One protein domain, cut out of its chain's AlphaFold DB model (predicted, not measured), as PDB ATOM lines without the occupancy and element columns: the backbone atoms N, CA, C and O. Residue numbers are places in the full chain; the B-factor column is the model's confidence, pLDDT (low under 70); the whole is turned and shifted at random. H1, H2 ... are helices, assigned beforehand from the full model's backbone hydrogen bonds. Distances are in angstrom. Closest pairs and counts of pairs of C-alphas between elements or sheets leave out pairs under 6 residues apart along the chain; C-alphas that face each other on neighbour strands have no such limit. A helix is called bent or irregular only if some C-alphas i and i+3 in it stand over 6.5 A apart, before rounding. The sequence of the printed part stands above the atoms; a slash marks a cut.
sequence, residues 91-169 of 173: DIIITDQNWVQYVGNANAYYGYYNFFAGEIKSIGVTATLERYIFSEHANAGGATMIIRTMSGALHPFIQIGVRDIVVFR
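Overview. This is residues 91 to 169 of the 173 residues of the protein "Oxidoreductase AflY" of Grifola frondosa (UniProt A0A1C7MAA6). Picture a frame of helices round a sparsely filled middle: the long helix H2 folds back on itself as a V with arms H2a and H2b, the short H4 stands crosswise near the end of H2b, and H5 leads off from H4 at a corner. The short helices H1 and H3 lie at one side of this frame, and H5 meets the rest only at its beginning. The printed part has 79 residues with five named helices, in the order H1, H2, H3, H4, H5, and no named strand; its class is all helix. It is compact, with a radius of gyration of the C-alphas of 12.2 A and spans of 30 by 28 by 24 A.

Arrangement. Begin with H1, residues 99 to 102, and go on to H2, residues 106 to 134. By its hydrogen bonds H2 was assigned as one helix, but it is bent: C-alphas 122 and 125 are 9.2 A apart, and its arms are H2a, residues 106 to 122, and H2b, residues 125 to 134. H2a has a kink of 30 degrees near residue 113 and is irregular, with C-alphas 107 and 110 7.4 A apart. H1 is close to H2a but not clearly touching; their closest C-alphas, of Tyr 102 and Ala 108, are 6.3 A apart. H2a, with residues 116 to 120 alone, touches H2b, opposite ways at a steep tilt of 48 degrees; the closest C-alphas, of Ile 120 and Thr 128, are 5.9 A apart. Next comes H3, residues 136 to 139, which only just touches H2b, with 3 pairs of C-alphas within 8 A, and only at the corner; the closest, Tyr 132 and Ala 138, are 5.4 A apart. H4, residues 145 to 150, touches H2b about perpendicular, at 77 degrees, with the C-alphas of Ile 133 and Met 145 closest at 5.1 A. H5, residues 155 to 167, touches H4 only at the corner, with residues 156 to 157 alone; the closest C-alphas, of Thr 149 and Pro 156, are 5.6 A apart, and the lines stand about perpendicular, at 85 degrees. H5 is apart from H2a, and only just apart from H2b, at 8.0 A. Every O i to N i+4 pair is within hydrogen-bond range in H2b and H4, against 11 of 13 in H2a and 8 of 9 in H5; H1 and H3 are too short for such a pair.

Along the chain. Find C-alpha 99 at (-0.609, -16.006, 10.784), where H1 begins. From C-alpha 106 at (-2.925, -10.169, -0.662) H2a runs 24.8 A to C-alpha 122, and H2b then covers 12.5 A. H1, H3 and H4 measure 5.9, 5.2 and 8.5 A. H5 runs 18.2 A and ends at C-alpha 167, (-21.706, -7.119, 12.846).

Size, cuts and confidence. Look for the two C-alphas farthest apart at Gly 141 and Val 166, 33.0 A. The printed part has no cut, and the four links between helices are tight. Residues 150 to 155, of which 150 belongs to H4 and 155 to H5, stand free. The mean pLDDT of the printed part is 86.9, and residues 162 to 169 of this model are under 70.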
ATOM      1  N   ASP A  91      -6.081 -22.908  -0.508       94.19
ATOM      2  CA  ASP A  91      -5.160 -23.829   0.156       94.19
ATOM      3  C   ASP A  91      -4.327 -23.104   1.237       94.19
ATOM      4  O   ASP A  91      -3.621 -23.741   2.019       94.19
ATOM      5  N   ILE A  92      -4.419 -21.767   1.316       96.12
ATOM      6  CA  ILE A  92      -3.780 -20.957   2.359       96.12
ATOM      7  C   ILE A  92      -4.638 -21.007   3.627       96.12
ATOM      8  O   ILE A  92      -5.616 -20.272   3.774       96.12
ATOM      9  N   ILE A  93      -4.239 -21.862   4.569       96.75
ATOM     10  CA  ILE A  93      -4.887 -21.987   5.878       96.75
ATOM     11  C   ILE A  93      -4.101 -21.202   6.928       96.75
ATOM     12  O   ILE A  93      -2.946 -21.513   7.235       96.75
ATOM     13  N   ILE A  94      -4.754 -20.184   7.488       97.69
ATOM     14  CA  ILE A  94      -4.209 -19.359   8.565       97.69
ATOM     15  C   ILE A  94      -4.599 -19.956   9.919       97.69
ATOM     16  O   ILE A  94      -5.737 -20.364  10.139       97.69
ATOM     17  N   THR A  95      -3.627 -20.003  10.818       97.19
ATOM     18  CA  THR A  95      -3.697 -20.542  12.175       97.19
ATOM     19  C   THR A  95      -2.945 -19.616  13.121       97.19
ATOM     20  O   THR A  95      -2.138 -18.784  12.695       97.19
ATOM     21  N   ASP A  96      -3.133 -19.815  14.421       95.25
ATOM     22  CA  ASP A  96      -2.420 -19.053  15.446       95.25
ATOM     23  C   ASP A  96      -0.890 -19.205  15.353       95.25
ATOM     24  O   ASP A  96      -0.148 -18.300  15.720       95.25
ATOM     25  N   GLN A  97      -0.398 -20.316  14.803       95.06
ATOM     26  CA  GLN A  97       1.033 -20.595  14.696       95.06
ATOM     27  C   GLN A  97       1.688 -19.960  13.463       95.06
ATOM     28  O   GLN A  97       2.903 -19.779  13.452       95.06
ATOM     29  N   ASN A  98       0.919 -19.650  12.413       95.19
ATOM     30  CA  ASN A  98       1.474 -19.234  11.120       95.19
ATOM     31  C   ASN A  98       0.935 -17.897  10.596       95.19
ATOM     32  O   ASN A  98       1.376 -17.461   9.534       95.19
ATOM     33  N   TRP A  99       0.015 -17.228  11.298       95.31
ATOM     34  CA  TRP A  99      -0.609 -16.006  10.784       95.31
ATOM     35  C   TRP A  99       0.420 -14.935  10.401       95.31
ATOM     36  O   TRP A  99       0.304 -14.349   9.333       95.31
ATOM     37  N   VAL A 100       1.500 -14.757  11.169       95.19
ATOM     38  CA  VAL A 100       2.559 -13.778  10.858       95.19
ATOM     39  C   VAL A 100       3.209 -14.016   9.485       95.19
ATOM     40  O   VAL A 100       3.557 -13.058   8.795       95.19
ATOM     41  N   GLN A 101       3.331 -15.274   9.043       94.69
ATOM     42  CA  GLN A 101       4.003 -15.649   7.790       94.69
ATOM     43  C   GLN A 101       3.361 -15.003   6.556       94.69
ATOM     44  O   GLN A 101       4.040 -14.713   5.572       94.69
ATOM     45  N   TYR A 102       2.049 -14.788   6.591       93.44
ATOM     46  CA  TYR A 102       1.285 -14.320   5.440       93.44
ATOM     47  C   TYR A 102       1.008 -12.814   5.491       93.44
ATOM     48  O   TYR A 102       0.236 -12.289   4.685       93.44
ATOM     49  N   VAL A 103       1.560 -12.087   6.466       92.31
ATOM     50  CA  VAL A 103       1.277 -10.661   6.660       92.31
ATOM     51  C   VAL A 103       1.782  -9.860   5.456       92.31
ATOM     52  O   VAL A 103       2.945  -9.921   5.075       92.31
ATOM     53  N   GLY A 104       0.892  -9.077   4.841       88.81
ATOM     54  CA  GLY A 104       1.186  -8.333   3.608       88.81
ATOM     55  C   GLY A 104       0.988  -9.127   2.312       88.81
ATOM     56  O   GLY A 104       1.097  -8.539   1.238       88.81
ATOM     57  N   ASN A 105       0.645 -10.414   2.386       92.06
ATOM     58  CA  ASN A 105       0.272 -11.196   1.214       92.06
ATOM     59  C   ASN A 105      -1.223 -11.013   0.897       92.06
ATOM     60  O   ASN A 105      -2.084 -11.463   1.651       92.06
ATOM     61  N   ALA A 106      -1.539 -10.383  -0.239       90.12
ATOM     62  CA  ALA A 106      -2.925 -10.169  -0.662       90.12
ATOM     63  C   ALA A 106      -3.676 -11.487  -0.932       90.12
ATOM     64  O   ALA A 106      -4.855 -11.590  -0.614       90.12
ATOM     65  N   ASN A 107      -2.995 -12.517  -1.440       93.31
ATOM     66  CA  ASN A 107      -3.588 -13.830  -1.709       93.31
ATOM     67  C   ASN A 107      -4.065 -14.548  -0.435       93.31
ATOM     68  O   ASN A 107      -4.948 -15.395  -0.488       93.31
ATOM     69  N   ALA A 108      -3.532 -14.180   0.734       95.44
ATOM     70  CA  ALA A 108      -3.930 -14.774   2.006       95.44
ATOM     71  C   ALA A 108      -5.223 -14.178   2.596       95.44
ATOM     72  O   ALA A 108      -5.652 -14.613   3.664       95.44
ATOM     73  N   TYR A 109      -5.859 -13.192   1.943       93.31
ATOM     74  CA  TYR A 109      -7.027 -12.491   2.494       93.31
ATOM     75  C   TYR A 109      -8.160 -13.435   2.908       93.31
ATOM     76  O   TYR A 109      -8.671 -13.312   4.018       93.31
ATOM     77  N   TYR A 110      -8.526 -14.394   2.054       93.38
ATOM     78  CA  TYR A 110      -9.586 -15.352   2.374       93.38
ATOM     79  C   TYR A 110      -9.242 -16.214   3.600       93.38
ATOM     80  O   TYR A 110     -10.087 -16.430   4.469       93.38
ATOM     81  N   GLY A 111      -7.986 -16.657   3.711       95.25
ATOM     82  CA  GLY A 111      -7.497 -17.389   4.878       95.25
ATOM     83  C   GLY A 111      -7.579 -16.552   6.157       95.25
ATOM     84  O   GLY A 111      -8.102 -17.022   7.167       95.25
ATOM     85  N   TYR A 112      -7.150 -15.288   6.100       94.88
ATOM     86  CA  TYR A 112      -7.263 -14.358   7.226       94.88
ATOM     87  C   TYR A 112      -8.703 -14.068   7.625       94.88
ATOM     88  O   TYR A 112      -8.995 -14.022   8.816       94.88
ATOM     89  N   TYR A 113      -9.596 -13.874   6.653       92.25
ATOM     90  CA  TYR A 113     -11.012 -13.650   6.921       92.25
ATOM     91  C   TYR A 113     -11.596 -14.800   7.747       92.25
ATOM     92  O   TYR A 113     -12.177 -14.558   8.801       92.25
ATOM     93  N   ASN A 114     -11.376 -16.046   7.320       92.38
ATOM     94  CA  ASN A 114     -11.877 -17.218   8.039       92.38
ATOM     95  C   ASN A 114     -11.251 -17.363   9.432       92.38
ATOM     96  O   ASN A 114     -11.965 -17.641  10.395       92.38
ATOM     97  N   PHE A 115      -9.938 -17.148   9.545       95.38
ATOM     98  CA  PHE A 115      -9.224 -17.219  10.817       95.38
ATOM     99  C   PHE A 115      -9.740 -16.184  11.822       95.38
ATOM    100  O   PHE A 115     -10.193 -16.554  12.903       95.38
ATOM    101  N   PHE A 116      -9.761 -14.901  11.453       93.50
ATOM    102  CA  PHE A 116     -10.195 -13.843  12.366       93.50
ATOM    103  C   PHE A 116     -11.699 -13.871  12.644       93.50
ATOM    104  O   PHE A 116     -12.101 -13.563  13.761       93.50
ATOM    105  N   ALA A 117     -12.540 -14.298  11.694       90.06
ATOM    106  CA  ALA A 117     -13.954 -14.553  11.981       90.06
ATOM    107  C   ALA A 117     -14.123 -15.666  13.034       90.06
ATOM    108  O   ALA A 117     -14.996 -15.574  13.901       90.06
ATOM    109  N   GLY A 118     -13.275 -16.699  12.983       91.62
ATOM    110  CA  GLY A 118     -13.201 -17.754  13.993       91.62
ATOM    111  C   GLY A 118     -12.747 -17.239  15.360       91.62
ATOM    112  O   GLY A 118     -13.424 -17.502  16.354       91.62
ATOM    113  N   GLU A 119     -11.662 -16.463  15.410       93.12
ATOM    114  CA  GLU A 119     -11.152 -15.865  16.653       93.12
ATOM    115  C   GLU A 119     -12.185 -14.927  17.287       93.12
ATOM    116  O   GLU A 119     -12.523 -15.094  18.457       93.12
ATOM    117  N   ILE A 120     -12.803 -14.031  16.511       90.56
ATOM    118  CA  ILE A 120     -13.853 -13.130  17.015       90.56
ATOM    119  C   ILE A 120     -15.028 -13.925  17.587       90.56
ATOM    120  O   ILE A 120     -15.552 -13.575  18.643       90.56
ATOM    121  N   LYS A 121     -15.437 -15.016  16.932       88.56
ATOM    122  CA  LYS A 121     -16.504 -15.884  17.445       88.56
ATOM    123  C   LYS A 121     -16.100 -16.611  18.734       88.56
ATOM    124  O   LYS A 121     -16.963 -16.872  19.567       88.56
ATOM    125  N   SER A 122     -14.826 -16.968  18.870       92.12
ATOM    126  CA  SER A 122     -14.294 -17.756  19.985       92.12
ATOM    127  C   SER A 122     -14.033 -16.909  21.233       92.12
ATOM    128  O   SER A 122     -14.490 -17.250  22.321       92.12
ATOM    129  N   ILE A 123     -13.315 -15.794  21.074       91.62
ATOM    130  CA  ILE A 123     -12.801 -14.974  22.181       91.62
ATOM    131  C   ILE A 123     -13.351 -13.542  22.188       91.62
ATOM    132  O   ILE A 123     -13.071 -12.775  23.105       91.62
ATOM    133  N   GLY A 124     -14.162 -13.169  21.196       88.88
ATOM    134  CA  GLY A 124     -14.722 -11.826  21.068       88.88
ATOM    135  C   GLY A 124     -13.793 -10.839  20.357       88.88
ATOM    136  O   GLY A 124     -12.598 -11.081  20.164       88.88
ATOM    137  N   VAL A 125     -14.357  -9.688  19.978       87.81
ATOM    138  CA  VAL A 125     -13.649  -8.638  19.223       87.81
ATOM    139  C   VAL A 125     -12.481  -8.077  20.032       87.81
ATOM    140  O   VAL A 125     -11.351  -8.085  19.556       87.81
ATOM    141  N   THR A 126     -12.724  -7.647  21.276       91.25
ATOM    142  CA  THR A 126     -11.697  -7.012  22.117       91.25
ATOM    143  C   THR A 126     -10.491  -7.922  22.332       91.25
ATOM    144  O   THR A 126      -9.367  -7.507  22.073       91.25
ATOM    145  N   ALA A 127     -10.708  -9.180  22.731       94.81
ATOM    146  CA  ALA A 127      -9.610 -10.117  22.962       94.81
ATOM    147  C   ALA A 127      -8.844 -10.448  21.671       94.81
ATOM    148  O   ALA A 127      -7.623 -10.587  21.702       94.81
ATOM    149  N   THR A 128      -9.539 -10.517  20.529       95.00
ATOM    150  CA  THR A 128      -8.897 -10.690  19.217       95.00
ATOM    151  C   THR A 128      -7.982  -9.508  18.888       95.00
ATOM    152  O   THR A 128      -6.835  -9.713  18.490       95.00
ATOM    153  N   LEU A 129      -8.449  -8.272  19.085       94.06
ATOM    154  CA  LEU A 129      -7.643  -7.073  18.839       94.06
ATOM    155  C   LEU A 129      -6.430  -7.011  19.779       94.06
ATOM    156  O   LEU A 129      -5.310  -6.792  19.317       94.06
ATOM    157  N   GLU A 130      -6.625  -7.269  21.072       95.69
ATOM    158  CA  GLU A 130      -5.531  -7.327  22.049       95.69
ATOM    159  C   GLU A 130      -4.472  -8.356  21.643       95.69
ATOM    160  O   GLU A 130      -3.282  -8.049  21.577       95.69
ATOM    161  N   ARG A 131      -4.895  -9.566  21.272       96.56
ATOM    162  CA  ARG A 131      -3.979 -10.654  20.923       96.56
ATOM    163  C   ARG A 131      -3.224 -10.408  19.618       96.56
ATOM    164  O   ARG A 131      -2.010 -10.601  19.586       96.56
ATOM    165  N   TYR A 132      -3.913  -9.999  18.556       96.12
ATOM    166  CA  TYR A 132      -3.351  -9.987  17.198       96.12
ATOM    167  C   TYR A 132      -2.960  -8.601  16.681       96.12
ATOM    168  O   TYR A 132      -2.341  -8.504  15.622       96.12
ATOM    169  N   ILE A 133      -3.285  -7.530  17.409       95.31
ATOM    170  CA  ILE A 133      -2.864  -6.166  17.066       95.31
ATOM    171  C   ILE A 133      -1.986  -5.567  18.160       95.31
ATOM    172  O   ILE A 133      -0.909  -5.066  17.837       95.31
ATOM    173  N   PHE A 134      -2.414  -5.604  19.423       95.94
ATOM    174  CA  PHE A 134      -1.766  -4.825  20.489       95.94
ATOM    175  C   PHE A 134      -0.699  -5.586  21.286       95.94
ATOM    176  O   PHE A 134       0.165  -4.952  21.891       95.94
ATOM    177  N   SER A 135      -0.698  -6.920  21.254       97.00
ATOM    178  CA  SER A 135       0.265  -7.727  22.006       97.00
ATOM    179  C   SER A 135       1.715  -7.503  21.564       97.00
ATOM    180  O   SER A 135       2.007  -7.182  20.408       97.00
ATOM    181  N   GLU A 136       2.654  -7.745  22.481       95.69
ATOM    182  CA  GLU A 136       4.088  -7.726  22.172       95.69
ATOM    183  C   GLU A 136       4.427  -8.725  21.057       95.69
ATOM    184  O   GLU A 136       5.134  -8.388  20.110       95.69
ATOM    185  N   HIS A 137       3.840  -9.925  21.108       92.50
ATOM    186  CA  HIS A 137       4.038 -10.957  20.094       92.50
ATOM    187  C   HIS A 137       3.615 -10.491  18.691       92.50
ATOM    188  O   HIS A 137       4.361 -10.685  17.733       92.50
ATOM    189  N   ALA A 138       2.469  -9.810  18.569       96.06
ATOM    190  CA  ALA A 138       1.981  -9.268  17.298       96.06
ATOM    191  C   ALA A 138       2.834  -8.108  16.748       96.06
ATOM    192  O   ALA A 138       2.709  -7.729  15.580       96.06
ATOM    193  N   ASN A 139       3.707  -7.532  17.573       96.88
ATOM    194  CA  ASN A 139       4.570  -6.414  17.197       96.88
ATOM    195  C   ASN A 139       6.059  -6.784  17.149       96.88
ATOM    196  O   ASN A 139       6.866  -5.992  16.660       96.88
ATOM    197  N   ALA A 140       6.418  -7.999  17.561       92.38
ATOM    198  CA  ALA A 140       7.750  -8.568  17.427       92.38
ATOM    199  C   ALA A 140       7.988  -9.168  16.025       92.38
ATOM    200  O   ALA A 140       7.085  -9.269  15.192       92.38
ATOM    201  N   GLY A 141       9.238  -9.553  15.738       85.50
ATOM    202  CA  GLY A 141       9.580 -10.378  14.567       85.50
ATOM    203  C   GLY A 141       9.243  -9.780  13.193       85.50
ATOM    204  O   GLY A 141       9.156 -10.517  12.218       85.50
ATOM    205  N   GLY A 142       9.029  -8.462  13.101       85.25
ATOM    206  CA  GLY A 142       8.674  -7.770  11.855       85.25
ATOM    207  C   GLY A 142       7.175  -7.725  11.534       85.25
ATOM    208  O   GLY A 142       6.787  -7.036  10.588       85.25
ATOM    209  N   ALA A 143       6.316  -8.371  12.336       90.94
ATOM    210  CA  ALA A 143       4.863  -8.322  12.153       90.94
ATOM    211  C   ALA A 143       4.317  -6.892  12.291       90.94
ATOM    212  O   ALA A 143       3.537  -6.465  11.447       90.94
ATOM    213  N   THR A 144       4.802  -6.116  13.271       95.00
ATOM    214  CA  THR A 144       4.534  -4.666  13.438       95.00
ATOM    215  C   THR A 144       3.052  -4.277  13.306       95.00
ATOM    216  O   THR A 144       2.711  -3.267  12.681       95.00
ATOM    217  N   MET A 145       2.150  -5.083  13.870       95.19
ATOM    218  CA  MET A 145       0.712  -4.969  13.613       95.19
ATOM    219  C   MET A 145       0.100  -3.625  14.009       95.19
ATOM    220  O   MET A 145      -0.775  -3.145  13.291       95.19
ATOM    221  N   ILE A 146       0.590  -2.954  15.055       94.44
ATOM    222  CA  ILE A 146       0.153  -1.589  15.396       94.44
ATOM    223  C   ILE A 146       0.417  -0.641  14.222       94.44
ATOM    224  O   ILE A 146      -0.491   0.048  13.757       94.44
ATOM    225  N   ILE A 147       1.642  -0.648  13.683       92.56
ATOM    226  CA  ILE A 147       2.026   0.218  12.560       92.56
ATOM    227  C   ILE A 147       1.173  -0.108  11.336       92.56
ATOM    228  O   ILE A 147       0.692   0.805  10.667       92.56
ATOM    229  N   ARG A 148       0.938  -1.389  11.046       91.25
ATOM    230  CA  ARG A 148       0.125  -1.812   9.894       91.25
ATOM    231  C   ARG A 148      -1.334  -1.386  10.032       91.25
ATOM    232  O   ARG A 148      -1.906  -0.913   9.052       91.25
ATOM    233  N   THR A 149      -1.901  -1.471  11.232       91.00
ATOM    234  CA  THR A 149      -3.264  -1.003  11.534       91.00
ATOM    235  C   THR A 149      -3.380   0.522  11.449       91.00
ATOM    236  O   THR A 149      -4.412   1.041  11.035       91.00
ATOM    237  N   MET A 150      -2.313   1.264  11.757       88.62
ATOM    238  CA  MET A 150      -2.276   2.724  11.588       88.62
ATOM    239  C   MET A 150      -1.905   3.175  10.161       88.62
ATOM    240  O   MET A 150      -2.109   4.333   9.789       88.62
ATOM    241  N   SER A 151      -1.358   2.277   9.345       85.38
ATOM    242  CA  SER A 151      -0.891   2.575   7.990       85.38
ATOM    243  C   SER A 151      -2.040   2.772   7.001       85.38
ATOM    244  O   SER A 151      -3.218   2.610   7.314       85.38
ATOM    245  N   GLY A 152      -1.689   3.162   5.771       79.19
ATOM    246  CA  GLY A 152      -2.672   3.390   4.717       79.19
ATOM    247  C   GLY A 152      -3.636   4.509   5.094       79.19
ATOM    248  O   GLY A 152      -4.834   4.322   4.970       79.19
ATOM    249  N   ALA A 153      -3.125   5.640   5.598       82.12
ATOM    250  CA  ALA A 153      -3.914   6.798   6.036       82.12
ATOM    251  C   ALA A 153      -5.042   6.449   7.031       82.12
ATOM    252  O   ALA A 153      -6.154   6.952   6.899       82.12
ATOM    253  N   LEU A 154      -4.758   5.569   8.004       81.31
ATOM    254  CA  LEU A 154      -5.691   5.133   9.055       81.31
ATOM    255  C   LEU A 154      -6.954   4.410   8.544       81.31
ATOM    256  O   LEU A 154      -7.865   4.128   9.322       81.31
ATOM    257  N   HIS A 155      -7.011   4.045   7.260       81.88
ATOM    258  CA  HIS A 155      -8.153   3.337   6.681       81.88
ATOM    259  C   HIS A 155      -8.494   1.989   7.349       81.88
ATOM    260  O   HIS A 155      -9.677   1.637   7.324       81.88
ATOM    261  N   PRO A 156      -7.564   1.233   7.975       86.31
ATOM    262  CA  PRO A 156      -7.946   0.025   8.707       86.31
ATOM    263  C   PRO A 156      -8.966   0.290   9.820       86.31
ATOM    264  O   PRO A 156      -9.866  -0.524  10.006       86.31
ATOM    265  N   PHE A 157      -8.925   1.452  10.481       83.38
ATOM    266  CA  PHE A 157      -9.925   1.821  11.492       83.38
ATOM    267  C   PHE A 157     -11.322   2.018  10.910       83.38
ATOM    268  O   PHE A 157     -12.307   1.787  11.604       83.38
ATOM    269  N   ILE A 158     -11.431   2.400   9.635       80.38
ATOM    270  CA  ILE A 158     -12.724   2.454   8.949       80.38
ATOM    271  C   ILE A 158     -13.249   1.033   8.762       80.38
ATOM    272  O   ILE A 158     -14.425   0.796   8.999       80.38
ATOM    273  N   GLN A 159     -12.402   0.071   8.388       79.19
ATOM    274  CA  GLN A 159     -12.839  -1.320   8.240       79.19
ATOM    275  C   GLN A 159     -13.215  -1.950   9.583       79.19
ATOM    276  O   GLN A 159     -14.291  -2.527   9.668       79.19
ATOM    277  N   ILE A 160     -12.390  -1.774  10.619       81.25
ATOM    278  CA  ILE A 160     -12.669  -2.248  11.985       81.25
ATOM    279  C   ILE A 160     -13.943  -1.575  12.504       81.25
ATOM    280  O   ILE A 160     -14.935  -2.230  12.781       81.25
ATOM    281  N   GLY A 161     -13.988  -0.244  12.534       72.31
ATOM    282  CA  GLY A 161     -15.124   0.494  13.080       72.31
ATOM    283  C   GLY A 161     -16.424   0.256  12.315       72.31
ATOM    284  O   GLY A 161     -17.453  -0.011  12.920       72.31
ATOM    285  N   VAL A 162     -16.413   0.321  10.984       64.31
ATOM    286  CA  VAL A 162     -17.649   0.238  10.192       64.31
ATOM    287  C   VAL A 162     -18.153  -1.199  10.057       64.31
ATOM    288  O   VAL A 162     -19.370  -1.401  10.045       64.31
ATOM    289  N   ARG A 163     -17.263  -2.198   9.964       60.78
ATOM    290  CA  ARG A 163     -17.691  -3.604   9.931       60.78
ATOM    291  C   ARG A 163     -18.010  -4.126  11.338       60.78
ATOM    292  O   ARG A 163     -19.036  -4.780  11.479       60.78
ATOM    293  N   ASP A 164     -17.281  -3.755  12.392       46.41
ATOM    294  CA  ASP A 164     -17.535  -4.287  13.746       46.41
ATOM    295  C   ASP A 164     -18.680  -3.584  14.497       46.41
ATOM    296  O   ASP A 164     -19.412  -4.250  15.231       46.41
ATOM    297  N   ILE A 165     -18.933  -2.280  14.275       41.47
ATOM    298  CA  ILE A 165     -20.097  -1.579  14.875       41.47
ATOM    299  C   ILE A 165     -21.429  -2.176  14.387       41.47
ATOM    300  O   ILE A 165     -22.447  -2.061  15.075       41.47
ATOM    301  N   VAL A 166     -21.426  -2.830  13.224       41.62
ATOM    302  CA  VAL A 166     -22.623  -3.391  12.588       41.62
ATOM    303  C   VAL A 166     -22.782  -4.897  12.812       41.62
ATOM    304  O   VAL A 166     -23.916  -5.362  12.818       41.62
ATOM    305  N   VAL A 167     -21.696  -5.650  13.021       42.59
ATOM    306  CA  VAL A 167     -21.706  -7.119  12.846       42.59
ATOM    307  C   VAL A 167     -21.484  -7.905  14.155       42.59
ATOM    308  O   VAL A 167     -21.931  -9.045  14.252       42.59
ATOM    309  N   PHE A 168     -20.870  -7.333  15.205       38.91
ATOM    310  CA  PHE A 168     -20.416  -8.147  16.357       38.91
ATOM    311  C   PHE A 168     -20.679  -7.594  17.766       38.91
ATOM    312  O   PHE A 168     -20.040  -8.032  18.725       38.91
ATOM    313  N   ARG A 169     -21.659  -6.703  17.962       39.88
ATOM    314  CA  ARG A 169     -22.142  -6.431  19.330       39.88
ATOM    315  C   ARG A 169     -22.952  -7.620  19.855       39.88
ATOM    316  O   ARG A 169     -24.170  -7.657  19.726       39.88
TER     317      ARG A 169